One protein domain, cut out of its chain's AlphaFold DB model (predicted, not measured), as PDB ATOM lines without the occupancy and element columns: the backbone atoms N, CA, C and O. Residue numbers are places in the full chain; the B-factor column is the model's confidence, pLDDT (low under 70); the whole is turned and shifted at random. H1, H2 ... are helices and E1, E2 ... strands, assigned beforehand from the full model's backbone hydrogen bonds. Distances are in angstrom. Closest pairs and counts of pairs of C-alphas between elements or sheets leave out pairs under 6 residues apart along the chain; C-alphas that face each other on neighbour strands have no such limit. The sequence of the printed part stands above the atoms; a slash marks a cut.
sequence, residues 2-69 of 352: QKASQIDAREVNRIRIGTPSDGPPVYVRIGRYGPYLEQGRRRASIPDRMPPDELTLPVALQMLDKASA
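This is residues 2 to 69 of the 352 residues of the protein "DNA topoisomerase I" of Planctomycetes bacterium (UniProt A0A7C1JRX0). One twisted sheet of four strands, E1 to E4, has a single helix, H3, crossing over one of its faces, while its other face bears no named helix. From this small body a thin tail sticks out, residues 2 to 9, which hold the short helix H1 and the first residue of the short helix H2. The printed part has 68 residues, with three named helices and four named strands in the chain order H1, H2, E1, E2, E3, E4, H3; the sheet's order is E1, E2, E3, E4, antiparallel throughout, and the class is mixed, helices and strands. The whole is only just compact, close to loose, with a radius of gyration of the C-alphas of 12.9 A, and only just elongated, spanning 43 by 28 by 22 A.

The strands E1, residues 14 to 18, E2, residues 26 to 31, E3, residues 34 to 39, and E4, residues 42 to 45, form a meander, each strand the antiparallel neighbour of the one before. E1 and E2, a hairpin, have N 15 and O 28 within hydrogen-bond range at 2.9 A. The hairpin E2 and E3 has N 29 and O 36 at 2.8 A, and the hairpin E3 and E4 has N 37 and O 44 at 2.8 A. E1 and E4 are the edge strands and are apart. From edge to edge the strands' lines turn by 76 degrees. H3, residues 57 to 69, is on the sheet at a height of 8.1 A, in two layers, a helix on one face of a sheet. It runs across the strands, at 79 degrees to E4 on the local plane. Its closest C-alphas to E4 are those of Leu 64 and Ala 44, 5.2 A apart. H1, residues 2 to 5, and H2, residues 9 to 12, are apart, and neither is on the sheet. In H3 every O i to N i+4 pair is within hydrogen-bond range; H1 and H2 are too short for such a pair.

H1 begins at C-alpha 2, (-27.090, 23.599, 104.432), and H2 follows it. E1 measures 11.6 A from first to last C-alpha and begins at C-alpha 14, (-17.561, 3.716, 102.546). E2 measures 15.4 A, E3 16.6 A and E4 10.7 A. H3 measures 18.4 A and ends at C-alpha 69, (-17.066, -17.886, 91.686).

The two C-alphas farthest apart, those of Gln 2 and Ala 69, are 44.5 A apart. Without residues 2 to 9, which stand free, the body spans 28 by 24 by 22 A. The printed part has no cut. The link from E4 to H3, 11 residues, is long. Residues 2 to 5 have pLDDT under 70; the mean of the printed part is 86.0.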
ATOM      1  N   GLN A   2     -27.612  23.956 105.776       57.94
ATOM      2  CA  GLN A   2     -27.090  23.599 104.432       57.94
ATOM      3  C   GLN A   2     -25.942  22.559 104.395       57.94
ATOM      4  O   GLN A   2     -25.914  21.715 103.499       57.94
ATOM      5  N   LYS A   3     -25.033  22.560 105.384       63.44
ATOM      6  CA  LYS A   3     -23.946  21.565 105.492       63.44
ATOM      7  C   LYS A   3     -24.443  20.122 105.674       63.44
ATOM      8  O   LYS A   3     -23.772  19.203 105.231       63.44
ATOM      9  N   ALA A   4     -25.610  19.898 106.285       62.62
ATOM     10  CA  ALA A   4     -26.165  18.556 106.481       62.62
ATOM     11  C   ALA A   4     -26.719  17.955 105.176       62.62
ATOM     12  O   ALA A   4     -26.587  16.757 104.947       62.62
ATOM     13  N   SER A   5     -27.284  18.786 104.295       66.62
ATOM     14  CA  SER A   5     -27.790  18.375 102.974       66.62
ATOM     15  C   SER A   5     -26.697  18.053 101.946       66.62
ATOM     16  O   SER A   5     -27.002  17.451 100.923       66.62
ATOM     17  N   GLN A   6     -25.440  18.427 102.206       72.69
ATOM     18  CA  GLN A   6     -24.291  18.115 101.342       72.69
ATOM     19  C   GLN A   6     -23.602  16.783 101.696       72.69
ATOM     20  O   GLN A   6     -22.732  16.327 100.960       72.69
ATOM     21  N   ILE A   7     -23.970  16.150 102.816       76.44
ATOM     22  CA  ILE A   7     -23.333  14.918 103.294       76.44
ATOM     23  C   ILE A   7     -24.099  13.706 102.746       76.44
ATOM     24  O   ILE A   7     -25.108  13.293 103.324       76.44
ATOM     25  N   ASP A   8     -23.616  13.094 101.658       80.31
ATOM     26  CA  ASP A   8     -24.167  11.807 101.219       80.31
ATOM     27  C   ASP A   8     -23.769  10.696 102.204       80.31
ATOM     28  O   ASP A   8     -22.626  10.235 102.273       80.31
ATOM     29  N   ALA A   9     -24.764  10.210 102.945       76.19
ATOM     30  CA  ALA A   9     -24.626   9.082 103.853       76.19
ATOM     31  C   ALA A   9     -24.159   7.786 103.156       76.19
ATOM     32  O   ALA A   9     -23.680   6.879 103.836       76.19
ATOM     33  N   ARG A  10     -24.269   7.655 101.827       75.12
ATOM     34  CA  ARG A  10     -23.692   6.521 101.082       75.12
ATOM     35  C   ARG A  10     -22.174   6.617 100.980       75.12
ATOM     36  O   ARG A  10     -21.525   5.575 101.063       75.12
ATOM     37  N   GLU A  11     -21.633   7.827 100.835       78.62
ATOM     38  CA  GLU A  11     -20.191   8.072 100.763       78.62
ATOM     39  C   GLU A  11     -19.540   8.048 102.148       78.62
ATOM     40  O   GLU A  11     -18.520   7.391 102.316       78.62
ATOM     41  N   VAL A  12     -20.157   8.649 103.172       79.06
ATOM     42  CA  VAL A  12     -19.623   8.598 104.553       79.06
ATOM     43  C   VAL A  12     -19.514   7.159 105.082       79.06
ATOM     44  O   VAL A  12     -18.625   6.850 105.869       79.06
ATOM     45  N   ASN A  13     -20.384   6.253 104.624       82.00
ATOM     46  CA  ASN A  13     -20.369   4.837 105.004       82.00
ATOM     47  C   ASN A  13     -19.544   3.939 104.049       82.00
ATOM     48  O   ASN A  13     -19.812   2.734 103.977       82.00
ATOM     49  N   ARG A  14     -18.561   4.490 103.312       88.12
ATOM     50  CA  ARG A  14     -17.561   3.716 102.546       88.12
ATOM     51  C   ARG A  14     -16.152   3.950 103.109       88.12
ATOM     52  O   ARG A  14     -15.656   5.072 103.114       88.12
ATOM     53  N   ILE A  15     -15.482   2.886 103.543       90.56
ATOM     54  CA  ILE A  15     -14.064   2.926 103.935       90.56
ATOM     55  C   ILE A  15     -13.267   2.351 102.764       90.56
ATOM     56  O   ILE A  15     -13.464   1.196 102.399       90.56
ATOM     57  N   ARG A  16     -12.407   3.149 102.125       90.94
ATOM     58  CA  ARG A  16     -11.587   2.697 100.988       90.94
ATOM     59  C   ARG A  16     -10.423   1.845 101.499       90.94
ATOM     60  O   ARG A  16      -9.650   2.334 102.313       90.94
ATOM     61  N   ILE A  17     -10.279   0.618 100.993       89.25
ATOM     62  CA  ILE A  17      -9.084  -0.216 101.239       89.25
ATOM     63  C   ILE A  17      -7.974   0.183 100.264       89.25
ATOM     64  O   ILE A  17      -6.832   0.387 100.653       89.25
ATOM     65  N   GLY A  18      -8.318   0.318  98.981       88.88
ATOM     66  CA  GLY A  18      -7.365   0.654  97.929       88.88
ATOM     67  C   GLY A  18      -7.992   0.592  96.542       88.88
ATOM     68  O   GLY A  18      -9.208   0.441  96.397       88.88
ATOM     69  N   THR A  19      -7.148   0.705  95.521       89.19
ATOM     70  CA  THR A  19      -7.505   0.457  94.119       89.19
ATOM     71  C   THR A  19      -6.569  -0.630  93.589       89.19
ATOM     72  O   THR A  19      -5.361  -0.473  93.758       89.19
ATOM     73  N   PRO A  20      -7.077  -1.733  93.012       87.44
ATOM     74  CA  PRO A  20      -6.231  -2.699  92.316       87.44
ATOM     75  C   PRO A  20      -5.709  -2.104  91.003       87.44
ATOM     76  O   PRO A  20      -6.324  -1.196  90.451       87.44
ATOM     77  N   SER A  21      -4.614  -2.646  90.470       81.69
ATOM     78  CA  SER A  21      -4.108  -2.269  89.139       81.69
ATOM     79  C   SER A  21      -5.125  -2.550  88.025       81.69
ATOM     80  O   SER A  21      -5.152  -1.845  87.023       81.69
ATOM     81  N   ASP A  22      -5.959  -3.572  88.227       79.25
ATOM     82  CA  ASP A  22      -6.917  -4.099  87.260       79.25
ATOM     83  C   ASP A  22      -8.344  -4.045  87.839       79.25
ATOM     84  O   ASP A  22      -8.877  -5.016  88.382       79.25
ATOM     85  N   GLY A  23      -8.938  -2.847  87.838       78.56
ATOM     86  CA  GLY A  23     -10.356  -2.649  88.157       78.56
ATOM     87  C   GLY A  23     -10.689  -1.501  89.122       78.56
ATOM     88  O   GLY A  23      -9.824  -0.751  89.576       78.56
ATOM     89  N   PRO A  24     -11.985  -1.327  89.451       87.31
ATOM     90  CA  PRO A  24     -12.450  -0.223  90.285       87.31
ATOM     91  C   PRO A  24     -12.045  -0.384  91.766       87.31
ATOM     92  O   PRO A  24     -11.817  -1.508  92.231       87.31
ATOM     93  N   PRO A  25     -11.994   0.729  92.531       90.81
ATOM     94  CA  PRO A  25     -11.614   0.731  93.943       90.81
ATOM     95  C   PRO A  25     -12.499  -0.158  94.821       90.81
ATOM     96  O   PRO A  25     -13.708  -0.275  94.606       90.81
ATOM     97  N   VAL A  26     -11.875  -0.739  95.848       92.62
ATOM     98  CA  VAL A  26     -12.512  -1.639  96.817       92.62
ATOM     99  C   VAL A  26     -12.841  -0.877  98.099       92.62
ATOM    100  O   VAL A  26     -11.978  -0.218  98.692       92.62
ATOM    101  N   TYR A  27     -14.089  -1.003  98.552       93.31
ATOM    102  CA  TYR A  27     -14.596  -0.362  99.764       93.31
ATOM    103  C   TYR A  27     -15.147  -1.382 100.761       93.31
ATOM    104  O   TYR A  27     -15.833  -2.324 100.371       93.31
ATOM    105  N   VAL A  28     -14.944  -1.142 102.057       93.75
ATOM    106  CA  VAL A  28     -15.753  -1.734 103.131       93.75
ATOM    107  C   VAL A  28     -16.989  -0.874 103.352       93.75
ATOM    108  O   VAL A  28     -16.901   0.357 103.401       93.75
ATOM    109  N   ARG A  29     -18.139  -1.518 103.538       91.44
ATOM    110  CA  ARG A  29     -19.403  -0.876 103.908       91.44
ATOM    111  C   ARG A  29     -20.078  -1.654 105.029       91.44
ATOM    112  O   ARG A  29     -20.004  -2.879 105.086       91.44
ATOM    113  N   ILE A  30     -20.766  -0.945 105.919       89.81
ATOM    114  CA  ILE A  30     -21.508  -1.555 107.029       89.81
ATOM    115  C   ILE A  30     -22.967  -1.734 106.595       89.81
ATOM    116  O   ILE A  30     -23.672  -0.765 106.311       89.81
ATOM    117  N   GLY A  31     -23.414  -2.985 106.491       86.44
ATOM    118  CA  GLY A  31     -24.760  -3.353 106.059       86.44
ATOM    119  C   GLY A  31     -25.653  -3.850 107.196       86.44
ATOM    120  O   GLY A  31     -25.218  -4.068 108.323       86.44
ATOM    121  N   ARG A  32     -26.925  -4.123 106.869       86.38
ATOM    122  CA  ARG A  32     -27.915  -4.710 107.799       86.38
ATOM    123  C   ARG A  32     -27.459  -6.039 108.424       86.38
ATOM    124  O   ARG A  32     -27.946  -6.396 109.494       86.38
ATOM    125  N   TYR A  33     -26.590  -6.773 107.734       84.62
ATOM    126  CA  TYR A  33     -26.167  -8.129 108.088       84.62
ATOM    127  C   TYR A  33     -24.703  -8.225 108.547       84.62
ATOM    128  O   TYR A  33     -24.239  -9.335 108.772       84.62
ATOM    129  N   GLY A  34     -23.995  -7.097 108.683       88.62
ATOM    130  CA  GLY A  34     -22.564  -7.053 109.009       88.62
ATOM    131  C   GLY A  34     -21.746  -6.201 108.025       88.62
ATOM    132  O   GLY A  34     -22.321  -5.579 107.120       88.62
ATOM    133  N   PRO A  35     -20.416  -6.133 108.207       92.94
ATOM    134  CA  PRO A  35     -19.501  -5.499 107.264       92.94
ATOM    135  C   PRO A  35     -19.338  -6.338 105.985       92.94
ATOM    136  O   PRO A  35     -19.292  -7.567 106.021       92.94
ATOM    137  N   TYR A  36     -19.240  -5.672 104.836       92.56
ATOM    138  CA  TYR A  36     -19.027  -6.318 103.540       92.56
ATOM    139  C   TYR A  36     -18.123  -5.477 102.634       92.56
ATOM    140  O   TYR A  36     -18.081  -4.251 102.738       92.56
ATOM    141  N   LEU A  37     -17.411  -6.158 101.741       93.69
ATOM    142  CA  LEU A  37     -16.642  -5.573 100.650       93.69
ATOM    143  C   LEU A  37     -17.564  -5.260  99.471       93.69
ATOM    144  O   LEU A  37     -18.447  -6.057  99.142       93.69
ATOM    145  N   GLU A  38     -17.324  -4.139  98.801       91.38
ATOM    146  CA  GLU A  38     -17.975  -3.743  97.554       91.38
ATOM    147  C   GLU A  38     -16.932  -3.253  96.537       91.38
ATOM    148  O   GLU A  38     -16.116  -2.378  96.834       91.38
ATOM    149  N   GLN A  39     -16.988  -3.817  95.329       91.00
ATOM    150  CA  GLN A  39     -16.186  -3.433  94.167       91.00
ATOM    151  C   GLN A  39     -17.124  -3.306  92.956       91.00
ATOM    152  O   GLN A  39     -17.419  -4.279  92.255       91.00
ATOM    153  N   GLY A  40     -17.652  -2.102  92.729       86.94
ATOM    154  CA  GLY A  40     -18.643  -1.843  91.678       86.94
ATOM    155  C   GLY A  40     -19.928  -2.656  91.881       86.94
ATOM    156  O   GLY A  40     -20.746  -2.326  92.736       86.94
ATOM    157  N   ARG A  41     -20.110  -3.722  91.088       83.81
ATOM    158  CA  ARG A  41     -21.221  -4.687  91.237       83.81
ATOM    159  C   ARG A  41     -20.883  -5.877  92.148       83.81
ATOM    160  O   ARG A  41     -21.800  -6.506  92.671       83.81
ATOM    161  N   ARG A  42     -19.597  -6.197  92.336       88.50
ATOM    162  CA  ARG A  42     -19.124  -7.352  93.118       88.50
ATOM    163  C   ARG A  42     -19.232  -7.056  94.613       88.50
ATOM    164  O   ARG A  42     -18.948  -5.936  95.042       88.50
ATOM    165  N   ARG A  43     -19.620  -8.053  95.414       90.38
ATOM    166  CA  ARG A  43     -19.729  -7.944  96.878       90.38
ATOM    167  C   ARG A  43     -19.310  -9.238  97.566       90.38
ATOM    168  O   ARG A  43     -19.656 -10.313  97.086       90.38
ATOM    169  N   ALA A  44     -18.645  -9.126  98.714       91.12
ATOM    170  CA  ALA A  44     -18.266 -10.258  99.565       91.12
ATOM    171  C   ALA A  44     -18.501  -9.930 101.046       91.12
ATOM    172  O   ALA A  44     -18.240  -8.810 101.479       91.12
ATOM    173  N   SER A  45     -18.998 -10.885 101.836       91.19
ATOM    174  CA  SER A  45     -19.199 -10.678 103.279       91.19
ATOM    175  C   SER A  45     -17.877 -10.820 104.026       91.19
ATOM    176  O   SER A  45     -17.171 -11.806 103.820       91.19
ATOM    177  N   ILE A  46     -17.574  -9.889 104.930       91.81
ATOM    178  CA  ILE A  46     -16.415 -10.010 105.824       91.81
ATOM    179  C   ILE A  46     -16.847 -10.846 107.045       91.81
ATOM    180  O   ILE A  46     -17.961 -10.646 107.538       91.81
ATOM    181  N   PRO A  47     -16.037 -11.802 107.542       88.94
ATOM    182  CA  PRO A  47     -16.381 -12.570 108.739       88.94
ATOM    183  C   PRO A  47     -16.349 -11.716 110.018       88.94
ATOM    184  O   PRO A  47     -15.373 -11.013 110.251       88.94
ATOM    185  N   ASP A  48     -17.329 -11.881 110.918       86.69
ATOM    186  CA  ASP A  48     -17.442 -11.161 112.212       86.69
ATOM    187  C   ASP A  48     -16.213 -11.260 113.150       86.69
ATOM    188  O   ASP A  48     -16.158 -10.584 114.179       86.69
ATOM    189  N   ARG A  49     -15.262 -12.154 112.854       89.38
ATOM    190  CA  ARG A  49     -14.023 -12.370 113.621       89.38
ATOM    191  C   ARG A  49     -12.756 -11.861 112.935       89.38
ATOM    192  O   ARG A  49     -11.715 -11.896 113.579       89.38
ATOM    193  N   MET A  50     -12.823 -11.440 111.672       88.94
ATOM    194  CA  MET A  50     -11.661 -10.884 110.981       88.94
ATOM    195  C   MET A  50     -11.349  -9.496 111.563       88.94
ATOM    196  O   MET A  50     -12.247  -8.646 111.584       88.94
ATOM    197  N   PRO A  51     -10.126  -9.252 112.056       91.75
ATOM    198  CA  PRO A  51      -9.718  -7.933 112.508       91.75
ATOM    199  C   PRO A  51      -9.448  -7.013 111.291       91.75
ATOM    200  O   PRO A  51      -9.256  -7.491 110.170       91.75
ATOM    201  N   PRO A  52      -9.517  -5.679 111.459       88.88
ATOM    202  CA  PRO A  52      -9.514  -4.737 110.334       88.88
ATOM    203  C   PRO A  52      -8.141  -4.542 109.666       88.88
ATOM    204  O   PRO A  52      -8.077  -3.968 108.584       88.88
ATOM    205  N   ASP A  53      -7.065  -4.997 110.302       91.12
ATOM    206  CA  ASP A  53      -5.678  -4.995 109.827       91.12
ATOM    207  C   ASP A  53      -5.370  -6.170 108.881       91.12
ATOM    208  O   ASP A  53      -4.682  -5.981 107.879       91.12
ATOM    209  N   GLU A  54      -5.948  -7.354 109.117       90.25
ATOM    210  CA  GLU A  54      -5.889  -8.488 108.172       90.25
ATOM    211  C   GLU A  54      -6.573  -8.181 106.822       90.25
ATOM    212  O   GLU A  54      -6.265  -8.809 105.803       90.25
ATOM    213  N   LEU A  55      -7.490  -7.204 106.787       89.94
ATOM    214  CA  LEU A  55      -8.321  -6.851 105.628       89.94
ATOM    215  C   LEU A  55      -7.568  -6.007 104.574       89.94
ATOM    216  O   LEU A  55      -8.014  -4.948 104.127       89.94
ATOM    217  N   THR A  56      -6.405  -6.498 104.165       92.25
ATOM    218  CA  THR A  56      -5.548  -5.902 103.133       92.25
ATOM    219  C   THR A  56      -6.155  -6.025 101.728       92.25
ATOM    220  O   THR A  56      -7.013  -6.872 101.470       92.25
ATOM    221  N   LEU A  57      -5.681  -5.209 100.776       91.00
ATOM    222  CA  LEU A  57      -6.130  -5.241  99.375       91.00
ATOM    223  C   LEU A  57      -6.105  -6.650  98.729       91.00
ATOM    224  O   LEU A  57      -7.139  -7.034  98.182       91.00
ATOM    225  N   PRO A  58      -5.019  -7.456  98.794       92.06
ATOM    226  CA  PRO A  58      -5.019  -8.798  98.201       92.06
ATOM    227  C   PRO A  58      -6.006  -9.759  98.882       92.06
ATOM    228  O   PRO A  58      -6.660 -10.541  98.195       92.06
ATOM    229  N   VAL A  59      -6.180  -9.677 100.207       91.88
ATOM    230  CA  VAL A  59      -7.182 -10.480 100.935       91.88
ATOM    231  C   VAL A  59      -8.598 -10.086 100.506       91.88
ATOM    232  O   VAL A  59      -9.433 -10.956 100.247       91.88
ATOM    233  N   ALA A  60      -8.863  -8.787 100.357       90.75
ATOM    234  CA  ALA A  60     -10.149  -8.275  99.905       90.75
ATOM    235  C   ALA A  60     -10.487  -8.705  98.465       90.75
ATOM    236  O   ALA A  60     -11.630  -9.083  98.199       90.75
ATOM    237  N   LEU A  61      -9.504  -8.715  97.556       90.81
ATOM    238  CA  LEU A  61      -9.667  -9.250  96.198       90.81
ATOM    239  C   LEU A  61     -10.006 -10.746  96.240       90.81
ATOM    240  O   LEU A  61     -11.079 -11.122  95.778       90.81
ATOM    241  N   GLN A  62      -9.212 -11.571  96.935       89.94
ATOM    242  CA  GLN A  62      -9.498 -13.007  97.073       89.94
ATOM    243  C   GLN A  62     -10.897 -13.304  97.640       89.94
ATOM    244  O   GLN A  62     -11.507 -14.314  97.281       89.94
ATOM    245  N   MET A  63     -11.419 -12.465  98.543       89.56
ATOM    246  CA  MET A  63     -12.793 -12.593  99.042       89.56
ATOM    247  C   MET A  63     -13.843 -12.252  97.977       89.56
ATOM    248  O   MET A  63     -14.852 -12.951  97.881       89.56
ATOM    249  N   LEU A  64     -13.615 -11.210  97.173       89.38
ATOM    250  CA  LEU A  64     -14.472 -10.853  96.036       89.38
ATOM    251  C   LEU A  64     -14.438 -11.931  94.944       89.38
ATOM    252  O   LEU A  64     -15.481 -12.237  94.369       89.38
ATOM    253  N   ASP A  65     -13.288 -12.560  94.708       87.94
ATOM    254  CA  ASP A  65     -13.114 -13.648  93.739       87.94
ATOM    255  C   ASP A  65     -13.861 -14.908  94.187       87.94
ATOM    256  O   ASP A  65     -14.722 -15.406  93.459       87.94
ATOM    257  N   LYS A  66     -13.672 -15.338  95.441       84.56
ATOM    258  CA  LYS A  66     -14.424 -16.456  96.047       84.56
ATOM    259  C   LYS A  66     -15.939 -16.197  96.085       84.56
ATOM    260  O   LYS A  66     -16.724 -17.128  95.918       84.56
ATOM    261  N   ALA A  67     -16.368 -14.945  96.270       83.56
ATOM    262  CA  ALA A  67     -17.783 -14.566  96.225       83.56
ATOM    263  C   ALA A  67     -18.351 -14.464  94.795       83.56
ATOM    264  O   ALA A  67     -19.552 -14.673  94.607       83.56
ATOM    265  N   SER A  68     -17.519 -14.159  93.794       83.38
ATOM    266  CA  SER A  68     -17.883 -14.175  92.371       83.38
ATOM    267  C   SER A  68     -17.973 -15.595  91.810       83.38
ATOM    268  O   SER A  68     -18.941 -15.880  91.115       83.38
ATOM    269  N   ALA A  69     -17.056 -16.499  92.166       76.62
ATOM    270  CA  ALA A  69     -17.066 -17.886  91.686       76.62
ATOM    271  C   ALA A  69     -18.383 -18.617  92.021       76.62
ATOM    272  O   ALA A  69     -18.944 -19.317  91.189       76.62
TER     273      ALA A  69